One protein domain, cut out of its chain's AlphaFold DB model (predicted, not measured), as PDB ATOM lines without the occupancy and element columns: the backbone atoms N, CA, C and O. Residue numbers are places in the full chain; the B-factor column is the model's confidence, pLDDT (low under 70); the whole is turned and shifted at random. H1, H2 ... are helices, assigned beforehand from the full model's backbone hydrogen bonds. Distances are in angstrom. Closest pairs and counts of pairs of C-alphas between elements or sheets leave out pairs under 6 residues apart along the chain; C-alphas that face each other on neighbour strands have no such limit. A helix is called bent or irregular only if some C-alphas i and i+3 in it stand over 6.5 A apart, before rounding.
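This is residues 58 to 117 of the 117 residues of an uncharacterized protein of Peltaster fructicola (UniProt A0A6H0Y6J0). What shape does the printed part make? It is an open L of two helices, a short arm, H1, and a much longer arm, H2, joined at the corner by a tight link, with no third part filling the space between the arms. What is it built of? The printed part has 60 residues, with two named helices in the order H1, H2 and no named strand, and its class is all helix. How far does it spread? It is extended, with a radius of gyration of the C-alphas of 20.7 A, and flat, spanning 61 by 34 by 7 A.

How does H1, residues 58 to 71, stand to H2, residues 77 to 115? They are apart, with no C-alpha of the one within 8 A of the other. What joins them? Five residues, 72 to 76, form a tight link. Which stretches stand free? Residues 58 to 70, which belong to H1, stand free, and so do residues 84 to 117, of which 84 to 115 belong to H2. What do the backbones show? In H1 and H2 every O i to N i+4 pair is within hydrogen-bond range.

Where does H1 run? Its 14 residues go from C-alpha 58 at (47.482, 8.233, -15.797) to C-alpha 71 at (57.373, -7.803, -9.681), 19.8 A. Where does H2 run? Its 39 residues go from C-alpha 77 at (67.585, -16.777, -3.840) to C-alpha 115 at (27.309, -33.620, -41.095), 57.4 A. Is either helix bent? Neither H1 nor H2 is bent or irregular.

How large is it? The two C-alphas farthest apart, those of Gly 76 and Asn 117, are 61.8 A apart. Is there a cut? The printed part has no cut, and it ends at residue 117, the chain's last residue. Where is confidence low? The mean pLDDT of the printed part is 80.4, and residues 62, 64 to 65, 67 to 75 and 117 are under 70.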
ATOM      1  N   GLU A  58      46.065   8.053 -16.141       76.06
ATOM      2  CA  GLU A  58      47.482   8.233 -15.797       76.06
ATOM      3  C   GLU A  58      47.795   7.717 -14.388       76.06
ATOM      4  O   GLU A  58      48.835   7.093 -14.176       76.06
ATOM      5  N   ALA A  59      46.874   7.885 -13.435       72.88
ATOM      6  CA  ALA A  59      47.006   7.293 -12.104       72.88
ATOM      7  C   ALA A  59      47.004   5.753 -12.164       72.88
ATOM      8  O   ALA A  59      47.827   5.101 -11.513       72.88
ATOM      9  N   ALA A  60      46.126   5.163 -12.985       71.69
ATOM     10  CA  ALA A  60      46.090   3.721 -13.219       71.69
ATOM     11  C   ALA A  60      47.364   3.214 -13.914       71.69
ATOM     12  O   ALA A  60      47.910   2.188 -13.503       71.69
ATOM     13  N   ALA A  61      47.870   3.944 -14.913       76.62
ATOM     14  CA  ALA A  61      49.123   3.616 -15.590       76.62
ATOM     15  C   ALA A  61      50.306   3.623 -14.609       76.62
ATOM     16  O   ALA A  61      51.028   2.631 -14.502       76.62
ATOM     17  N   ARG A  62      50.430   4.671 -13.785       69.75
ATOM     18  CA  ARG A  62      51.484   4.775 -12.765       69.75
ATOM     19  C   ARG A  62      51.384   3.666 -11.706       69.75
ATOM     20  O   ARG A  62      52.398   3.128 -11.268       69.75
ATOM     21  N   ALA A  63      50.170   3.275 -11.315       70.12
ATOM     22  CA  ALA A  63      49.961   2.149 -10.402       70.12
ATOM     23  C   ALA A  63      50.328   0.793 -11.038       70.12
ATOM     24  O   ALA A  63      50.853  -0.087 -10.348       70.12
ATOM     25  N   ALA A  64      50.076   0.612 -12.337       69.44
ATOM     26  CA  ALA A  64      50.471  -0.585 -13.076       69.44
ATOM     27  C   ALA A  64      52.000  -0.689 -13.203       69.44
ATOM     28  O   ALA A  64      52.563  -1.749 -12.930       69.44
ATOM     29  N   GLU A  65      52.677   0.417 -13.511       68.50
ATOM     30  CA  GLU A  65      54.142   0.489 -13.561       68.50
ATOM     31  C   GLU A  65      54.778   0.203 -12.195       68.50
ATOM     32  O   GLU A  65      55.716  -0.590 -12.103       68.50
ATOM     33  N   ALA A  66      54.221   0.746 -11.107       70.62
ATOM     34  CA  ALA A  66      54.692   0.455  -9.751       70.62
ATOM     35  C   ALA A  66      54.551  -1.036  -9.390       70.62
ATOM     36  O   ALA A  66      55.434  -1.620  -8.753       70.62
ATOM     37  N   ARG A  67      53.464  -1.686  -9.832       63.72
ATOM     38  CA  ARG A  67      53.294  -3.139  -9.678       63.72
ATOM     39  C   ARG A  67      54.306  -3.917 -10.520       63.72
ATOM     40  O   ARG A  67      54.867  -4.884 -10.011       63.72
ATOM     41  N   ALA A  68      54.579  -3.499 -11.753       66.50
ATOM     42  CA  ALA A  68      55.578  -4.137 -12.613       66.50
ATOM     43  C   ALA A  68      57.004  -4.012 -12.042       66.50
ATOM     44  O   ALA A  68      57.740  -5.000 -11.982       66.50
ATOM     45  N   ALA A  69      57.371  -2.840 -11.518       62.22
ATOM     46  CA  ALA A  69      58.660  -2.610 -10.863       62.22
ATOM     47  C   ALA A  69      58.834  -3.460  -9.586       62.22
ATOM     48  O   ALA A  69      59.913  -4.004  -9.325       62.22
ATOM     49  N   ALA A  70      57.760  -3.646  -8.812       60.22
ATOM     50  CA  ALA A  70      57.760  -4.529  -7.645       60.22
ATOM     51  C   ALA A  70      57.868  -6.021  -8.027       60.22
ATOM     52  O   ALA A  70      58.521  -6.788  -7.321       60.22
ATOM     53  N   GLN A  71      57.284  -6.431  -9.158       60.69
ATOM     54  CA  GLN A  71      57.373  -7.803  -9.681       60.69
ATOM     55  C   GLN A  71      58.790  -8.155 -10.172       60.69
ATOM     56  O   GLN A  71      59.204  -9.306 -10.038       60.69
ATOM     57  N   GLY A  72      59.545  -7.176 -10.687       57.28
ATOM     58  CA  GLY A  72      60.942  -7.344 -11.119       57.28
ATOM     59  C   GLY A  72      61.976  -7.341  -9.983       57.28
ATOM     60  O   GLY A  72      63.143  -7.657 -10.202       57.28
ATOM     61  N   SER A  73      61.567  -7.012  -8.754       56.50
ATOM     62  CA  SER A  73      62.473  -6.808  -7.615       56.50
ATOM     63  C   SER A  73      62.663  -8.054  -6.745       56.50
ATOM     64  O   SER A  73      62.904  -7.949  -5.543       56.50
ATOM     65  N   SER A  74      62.598  -9.256  -7.324       58.25
ATOM     66  CA  SER A  74      62.907 -10.504  -6.616       58.25
ATOM     67  C   SER A  74      64.430 -10.685  -6.459       58.25
ATOM     68  O   SER A  74      65.015 -11.669  -6.914       58.25
ATOM     69  N   LYS A  75      65.101  -9.692  -5.862       62.00
ATOM     70  CA  LYS A  75      66.546  -9.681  -5.593       62.00
ATOM     71  C   LYS A  75      66.855 -10.639  -4.437       62.00
ATOM     72  O   LYS A  75      66.910 -10.235  -3.283       62.00
ATOM     73  N   GLY A  76      67.009 -11.928  -4.740       77.56
ATOM     74  CA  GLY A  76      67.467 -12.935  -3.779       77.56
ATOM     75  C   GLY A  76      67.125 -14.370  -4.183       77.56
ATOM     76  O   GLY A  76      66.256 -14.603  -5.021       77.56
ATOM     77  N   ALA A  77      67.783 -15.349  -3.555       83.06
ATOM     78  CA  ALA A  77      67.585 -16.777  -3.840       83.06
ATOM     79  C   ALA A  77      66.121 -17.233  -3.667       83.06
ATOM     80  O   ALA A  77      65.621 -18.034  -4.455       83.06
ATOM     81  N   LEU A  78      65.407 -16.679  -2.679       84.56
ATOM     82  CA  LEU A  78      63.973 -16.927  -2.484       84.56
ATOM     83  C   LEU A  78      63.135 -16.397  -3.655       84.56
ATOM     84  O   LEU A  78      62.209 -17.062  -4.110       84.56
ATOM     85  N   GLY A  79      63.499 -15.225  -4.177       83.75
ATOM     86  CA  GLY A  79      62.866 -14.625  -5.345       83.75
ATOM     87  C   GLY A  79      62.992 -15.495  -6.594       83.75
ATOM     88  O   GLY A  79      62.011 -15.698  -7.306       83.75
ATOM     89  N   GLN A  80      64.176 -16.078  -6.803       82.31
ATOM     90  CA  GLN A  80      64.422 -17.002  -7.910       82.31
ATOM     91  C   GLN A  80      63.630 -18.305  -7.770       82.31
ATOM     92  O   GLN A  80      62.992 -18.724  -8.731       82.31
ATOM     93  N   LYS A  81      63.585 -18.905  -6.571       84.50
ATOM     94  CA  LYS A  81      62.752 -20.096  -6.312       84.50
ATOM     95  C   LYS A  81      61.271 -19.823  -6.576       84.50
ATOM     96  O   LYS A  81      60.606 -20.621  -7.227       84.50
ATOM     97  N   LEU A  82      60.770 -18.670  -6.136       87.94
ATOM     98  CA  LEU A  82      59.378 -18.273  -6.351       87.94
ATOM     99  C   LEU A  82      59.090 -17.992  -7.836       87.94
ATOM    100  O   LEU A  82      57.997 -18.273  -8.321       87.94
ATOM    101  N   ASN A  83      60.056 -17.459  -8.587       83.25
ATOM    102  CA  ASN A  83      59.925 -17.307 -10.037       83.25
ATOM    103  C   ASN A  83      59.918 -18.668 -10.754       83.25
ATOM    104  O   ASN A  83      59.034 -18.911 -11.566       83.25
ATOM    105  N   GLN A  84      60.819 -19.585 -10.395       82.88
ATOM    106  CA  GLN A  84      60.840 -20.946 -10.945       82.88
ATOM    107  C   GLN A  84      59.535 -21.696 -10.660       82.88
ATOM    108  O   GLN A  84      58.961 -22.284 -11.570       82.88
ATOM    109  N   GLN A  85      59.017 -21.613  -9.431       84.00
ATOM    110  CA  GLN A  85      57.733 -22.220  -9.073       84.00
ATOM    111  C   GLN A  85      56.577 -21.626  -9.894       84.00
ATOM    112  O   GLN A  85      55.734 -22.363 -10.406       84.00
ATOM    113  N   ARG A  86      56.555 -20.298 -10.078       86.31
ATOM    114  CA  ARG A  86      55.555 -19.633 -10.928       86.31
ATOM    115  C   ARG A  86      55.658 -20.082 -12.381       86.31
ATOM    116  O   ARG A  86      54.635 -20.428 -12.963       86.31
ATOM    117  N   GLN A  87      56.863 -20.139 -12.941       83.81
ATOM    118  CA  GLN A  87      57.088 -20.603 -14.310       83.81
ATOM    119  C   GLN A  87      56.623 -22.048 -14.492       83.81
ATOM    120  O   GLN A  87      55.862 -22.316 -15.413       83.81
ATOM    121  N   GLN A  88      56.980 -22.951 -13.573       83.94
ATOM    122  CA  GLN A  88      56.506 -24.339 -13.597       83.94
ATOM    123  C   GLN A  88      54.974 -24.416 -13.614       83.94
ATOM    124  O   GLN A  88      54.399 -25.116 -14.449       83.94
ATOM    125  N   SER A  89      54.305 -23.654 -12.742       88.38
ATOM    126  CA  SER A  89      52.838 -23.625 -12.698       88.38
ATOM    127  C   SER A  89      52.223 -23.039 -13.976       88.38
ATOM    128  O   SER A  89      51.241 -23.566 -14.489       88.38
ATOM    129  N   GLN A  90      52.835 -21.999 -14.546       89.69
ATOM    130  CA  GLN A  90      52.385 -21.382 -15.790       89.69
ATOM    131  C   GLN A  90      52.532 -22.340 -16.975       89.69
ATOM    132  O   GLN A  90      51.613 -22.446 -17.785       89.69
ATOM    133  N   THR A  91      53.646 -23.069 -17.065       90.06
ATOM    134  CA  THR A  91      53.864 -24.076 -18.111       90.06
ATOM    135  C   THR A  91      52.819 -25.185 -18.038       90.06
ATOM    136  O   THR A  91      52.267 -25.559 -19.071       90.06
ATOM    137  N   ALA A  92      52.495 -25.673 -16.836       90.00
ATOM    138  CA  ALA A  92      51.453 -26.682 -16.653       90.00
ATOM    139  C   ALA A  92      50.077 -26.176 -17.118       90.00
ATOM    140  O   ALA A  92      49.393 -26.861 -17.879       90.00
ATOM    141  N   THR A  93      49.709 -24.948 -16.743       90.44
ATOM    142  CA  THR A  93      48.455 -24.317 -17.183       90.44
ATOM    143  C   THR A  93      48.405 -24.136 -18.699       90.44
ATOM    144  O   THR A  93      47.392 -24.433 -19.326       90.44
ATOM    145  N   LEU A  94      49.499 -23.681 -19.316       92.88
ATOM    146  CA  LEU A  94      49.573 -23.524 -20.770       92.88
ATOM    147  C   LEU A  94      49.449 -24.867 -21.497       92.88
ATOM    148  O   LEU A  94      48.743 -24.947 -22.500       92.88
ATOM    149  N   ALA A  95      50.086 -25.922 -20.983       93.44
ATOM    150  CA  ALA A  95      49.973 -27.263 -21.546       93.44
ATOM    151  C   ALA A  95      48.542 -27.810 -21.444       93.44
ATOM    152  O   ALA A  95      48.048 -28.402 -22.404       93.44
ATOM    153  N   GLN A  96      47.864 -27.584 -20.314       90.19
ATOM    154  CA  GLN A  96      46.464 -27.973 -20.146       90.19
ATOM    155  C   GLN A  96      45.562 -27.227 -21.135       90.19
ATOM    156  O   GLN A  96      44.857 -27.861 -21.915       90.19
ATOM    157  N   ASN A  97      45.685 -25.901 -21.204       93.56
ATOM    158  CA  ASN A  97      44.932 -25.088 -22.157       93.56
ATOM    159  C   ASN A  97      45.176 -25.525 -23.608       93.56
ATOM    160  O   ASN A  97      44.253 -25.524 -24.420       93.56
ATOM    161  N   ALA A  98      46.409 -25.891 -23.969       93.94
ATOM    162  CA  ALA A  98      46.713 -26.375 -25.313       93.94
ATOM    163  C   ALA A  98      45.960 -27.676 -25.634       93.94
ATOM    164  O   ALA A  98      45.386 -27.790 -26.716       93.94
ATOM    165  N   ARG A  99      45.918 -28.626 -24.692       94.12
ATOM    166  CA  ARG A  99      45.169 -29.884 -24.847       94.12
ATOM    167  C   ARG A  99      43.675 -29.636 -24.992       94.12
ATOM    168  O   ARG A  99      43.066 -30.201 -25.893       94.12
ATOM    169  N   ASP A 100      43.117 -28.758 -24.167       92.00
ATOM    170  CA  ASP A 100      41.689 -28.434 -24.210       92.00
ATOM    171  C   ASP A 100      41.311 -27.800 -25.559       92.00
ATOM    172  O   ASP A 100      40.328 -28.193 -26.184       92.00
ATOM    173  N   ASN A 101      42.142 -26.890 -26.080       92.25
ATOM    174  CA  ASN A 101      41.926 -26.286 -27.398       92.25
ATOM    175  C   ASN A 101      42.008 -27.301 -28.547       92.25
ATOM    176  O   ASN A 101      41.265 -27.180 -29.522       92.25
ATOM    177  N   LEU A 102      42.913 -28.281 -28.463       94.12
ATOM    178  CA  LEU A 102      42.990 -29.357 -29.452       94.12
ATOM    179  C   LEU A 102      41.748 -30.251 -29.385       94.12
ATOM    180  O   LEU A 102      41.116 -30.471 -30.411       94.12
ATOM    181  N   ALA A 103      41.334 -30.664 -28.184       91.94
ATOM    182  CA  ALA A 103      40.151 -31.500 -27.991       91.94
ATOM    183  C   ALA A 103      38.868 -30.847 -28.537       91.94
ATOM    184  O   ALA A 103      38.043 -31.523 -29.150       91.94
ATOM    185  N   VAL A 104      38.713 -29.529 -28.366       92.69
ATOM    186  CA  VAL A 104      37.587 -28.775 -28.942       92.69
ATOM    187  C   VAL A 104      37.623 -28.808 -30.472       92.69
ATOM    188  O   VAL A 104      36.612 -29.111 -31.102       92.69
ATOM    189  N   ARG A 105      38.789 -28.569 -31.086       91.38
ATOM    190  CA  ARG A 105      38.936 -28.627 -32.551       91.38
ATOM    191  C   ARG A 105      38.665 -30.025 -33.100       91.38
ATOM    192  O   ARG A 105      38.010 -30.160 -34.132       91.38
ATOM    193  N   ASP A 106      39.129 -31.060 -32.414       90.38
ATOM    194  CA  ASP A 106      38.888 -32.447 -32.813       90.38
ATOM    195  C   ASP A 106      37.392 -32.796 -32.720       90.38
ATOM    196  O   ASP A 106      36.840 -33.436 -33.615       90.38
ATOM    197  N   ALA A 107      36.689 -32.306 -31.695       86.50
ATOM    198  CA  ALA A 107      35.238 -32.460 -31.584       86.50
ATOM    199  C   ALA A 107      34.480 -31.726 -32.707       86.50
ATOM    200  O   ALA A 107      33.527 -32.274 -33.277       86.50
ATOM    201  N   ASP A 108      34.916 -30.518 -33.066       89.38
ATOM    202  CA  ASP A 108      34.323 -29.743 -34.158       89.38
ATOM    203  C   ASP A 108      34.547 -30.418 -35.516       89.38
ATOM    204  O   ASP A 108      33.605 -30.549 -36.303       89.38
ATOM    205  N   THR A 109      35.761 -30.907 -35.785       86.81
ATOM    206  CA  THR A 109      36.067 -31.636 -37.030       86.81
ATOM    207  C   THR A 109      35.281 -32.942 -37.122       86.81
ATOM    208  O   THR A 109      34.697 -33.222 -38.169       86.81
ATOM    209  N   ALA A 110      35.166 -33.701 -36.028       83.19
ATOM    210  CA  ALA A 110      34.338 -34.906 -35.979       83.19
ATOM    211  C   ALA A 110      32.852 -34.596 -36.227       83.19
ATOM    212  O   ALA A 110      32.163 -35.343 -36.926       83.19
ATOM    213  N   THR A 111      32.352 -33.481 -35.693       84.62
ATOM    214  CA  THR A 111      30.971 -33.035 -35.921       84.62
ATOM    215  C   THR A 111      30.749 -32.631 -37.375       84.62
ATOM    216  O   THR A 111      29.735 -33.006 -37.961       84.62
ATOM    217  N   GLN A 112      31.692 -31.912 -37.988       82.62
ATOM    218  CA  GLN A 112      31.630 -31.582 -39.413       82.62
ATOM    219  C   GLN A 112      31.669 -32.845 -40.281       82.62
ATOM    220  O   GLN A 112      30.824 -32.996 -41.157       82.62
ATOM    221  N   ALA A 113      32.562 -33.795 -39.993       82.62
ATOM    222  CA  ALA A 113      32.655 -35.055 -40.732       82.62
ATOM    223  C   ALA A 113      31.347 -35.868 -40.691       82.62
ATOM    224  O   ALA A 113      30.961 -36.459 -41.699       82.62
ATOM    225  N   ARG A 114      30.634 -35.852 -39.554       79.44
ATOM    226  CA  ARG A 114      29.303 -36.471 -39.411       79.44
ATOM    227  C   ARG A 114      28.184 -35.713 -40.123       79.44
ATOM    228  O   ARG A 114      27.165 -36.317 -40.406       79.44
ATOM    229  N   LYS A 115      28.322 -34.406 -40.365       82.69
ATOM    230  CA  LYS A 115      27.309 -33.620 -41.095       82.69
ATOM    231  C   LYS A 115      27.343 -33.855 -42.606       82.69
ATOM    232  O   LYS A 115      26.346 -33.585 -43.264       82.69
ATOM    233  N   TYR A 116      28.486 -34.286 -43.138       74.62
ATOM    234  CA  TYR A 116      28.696 -34.500 -44.574       74.62
ATOM    235  C   TYR A 116      28.742 -35.984 -44.981       74.62
ATOM    236  O   TYR A 116      28.935 -36.265 -46.163       74.62
ATOM    237  N   ASN A 117      28.570 -36.912 -44.032       58.31
ATOM    238  CA  ASN A 117      28.250 -38.325 -44.285       58.31
ATOM    239  C   ASN A 117      26.761 -38.557 -44.048       58.31
ATOM    240  O   ASN A 117      26.172 -39.349 -44.811       58.31
TER     241      ASN A 117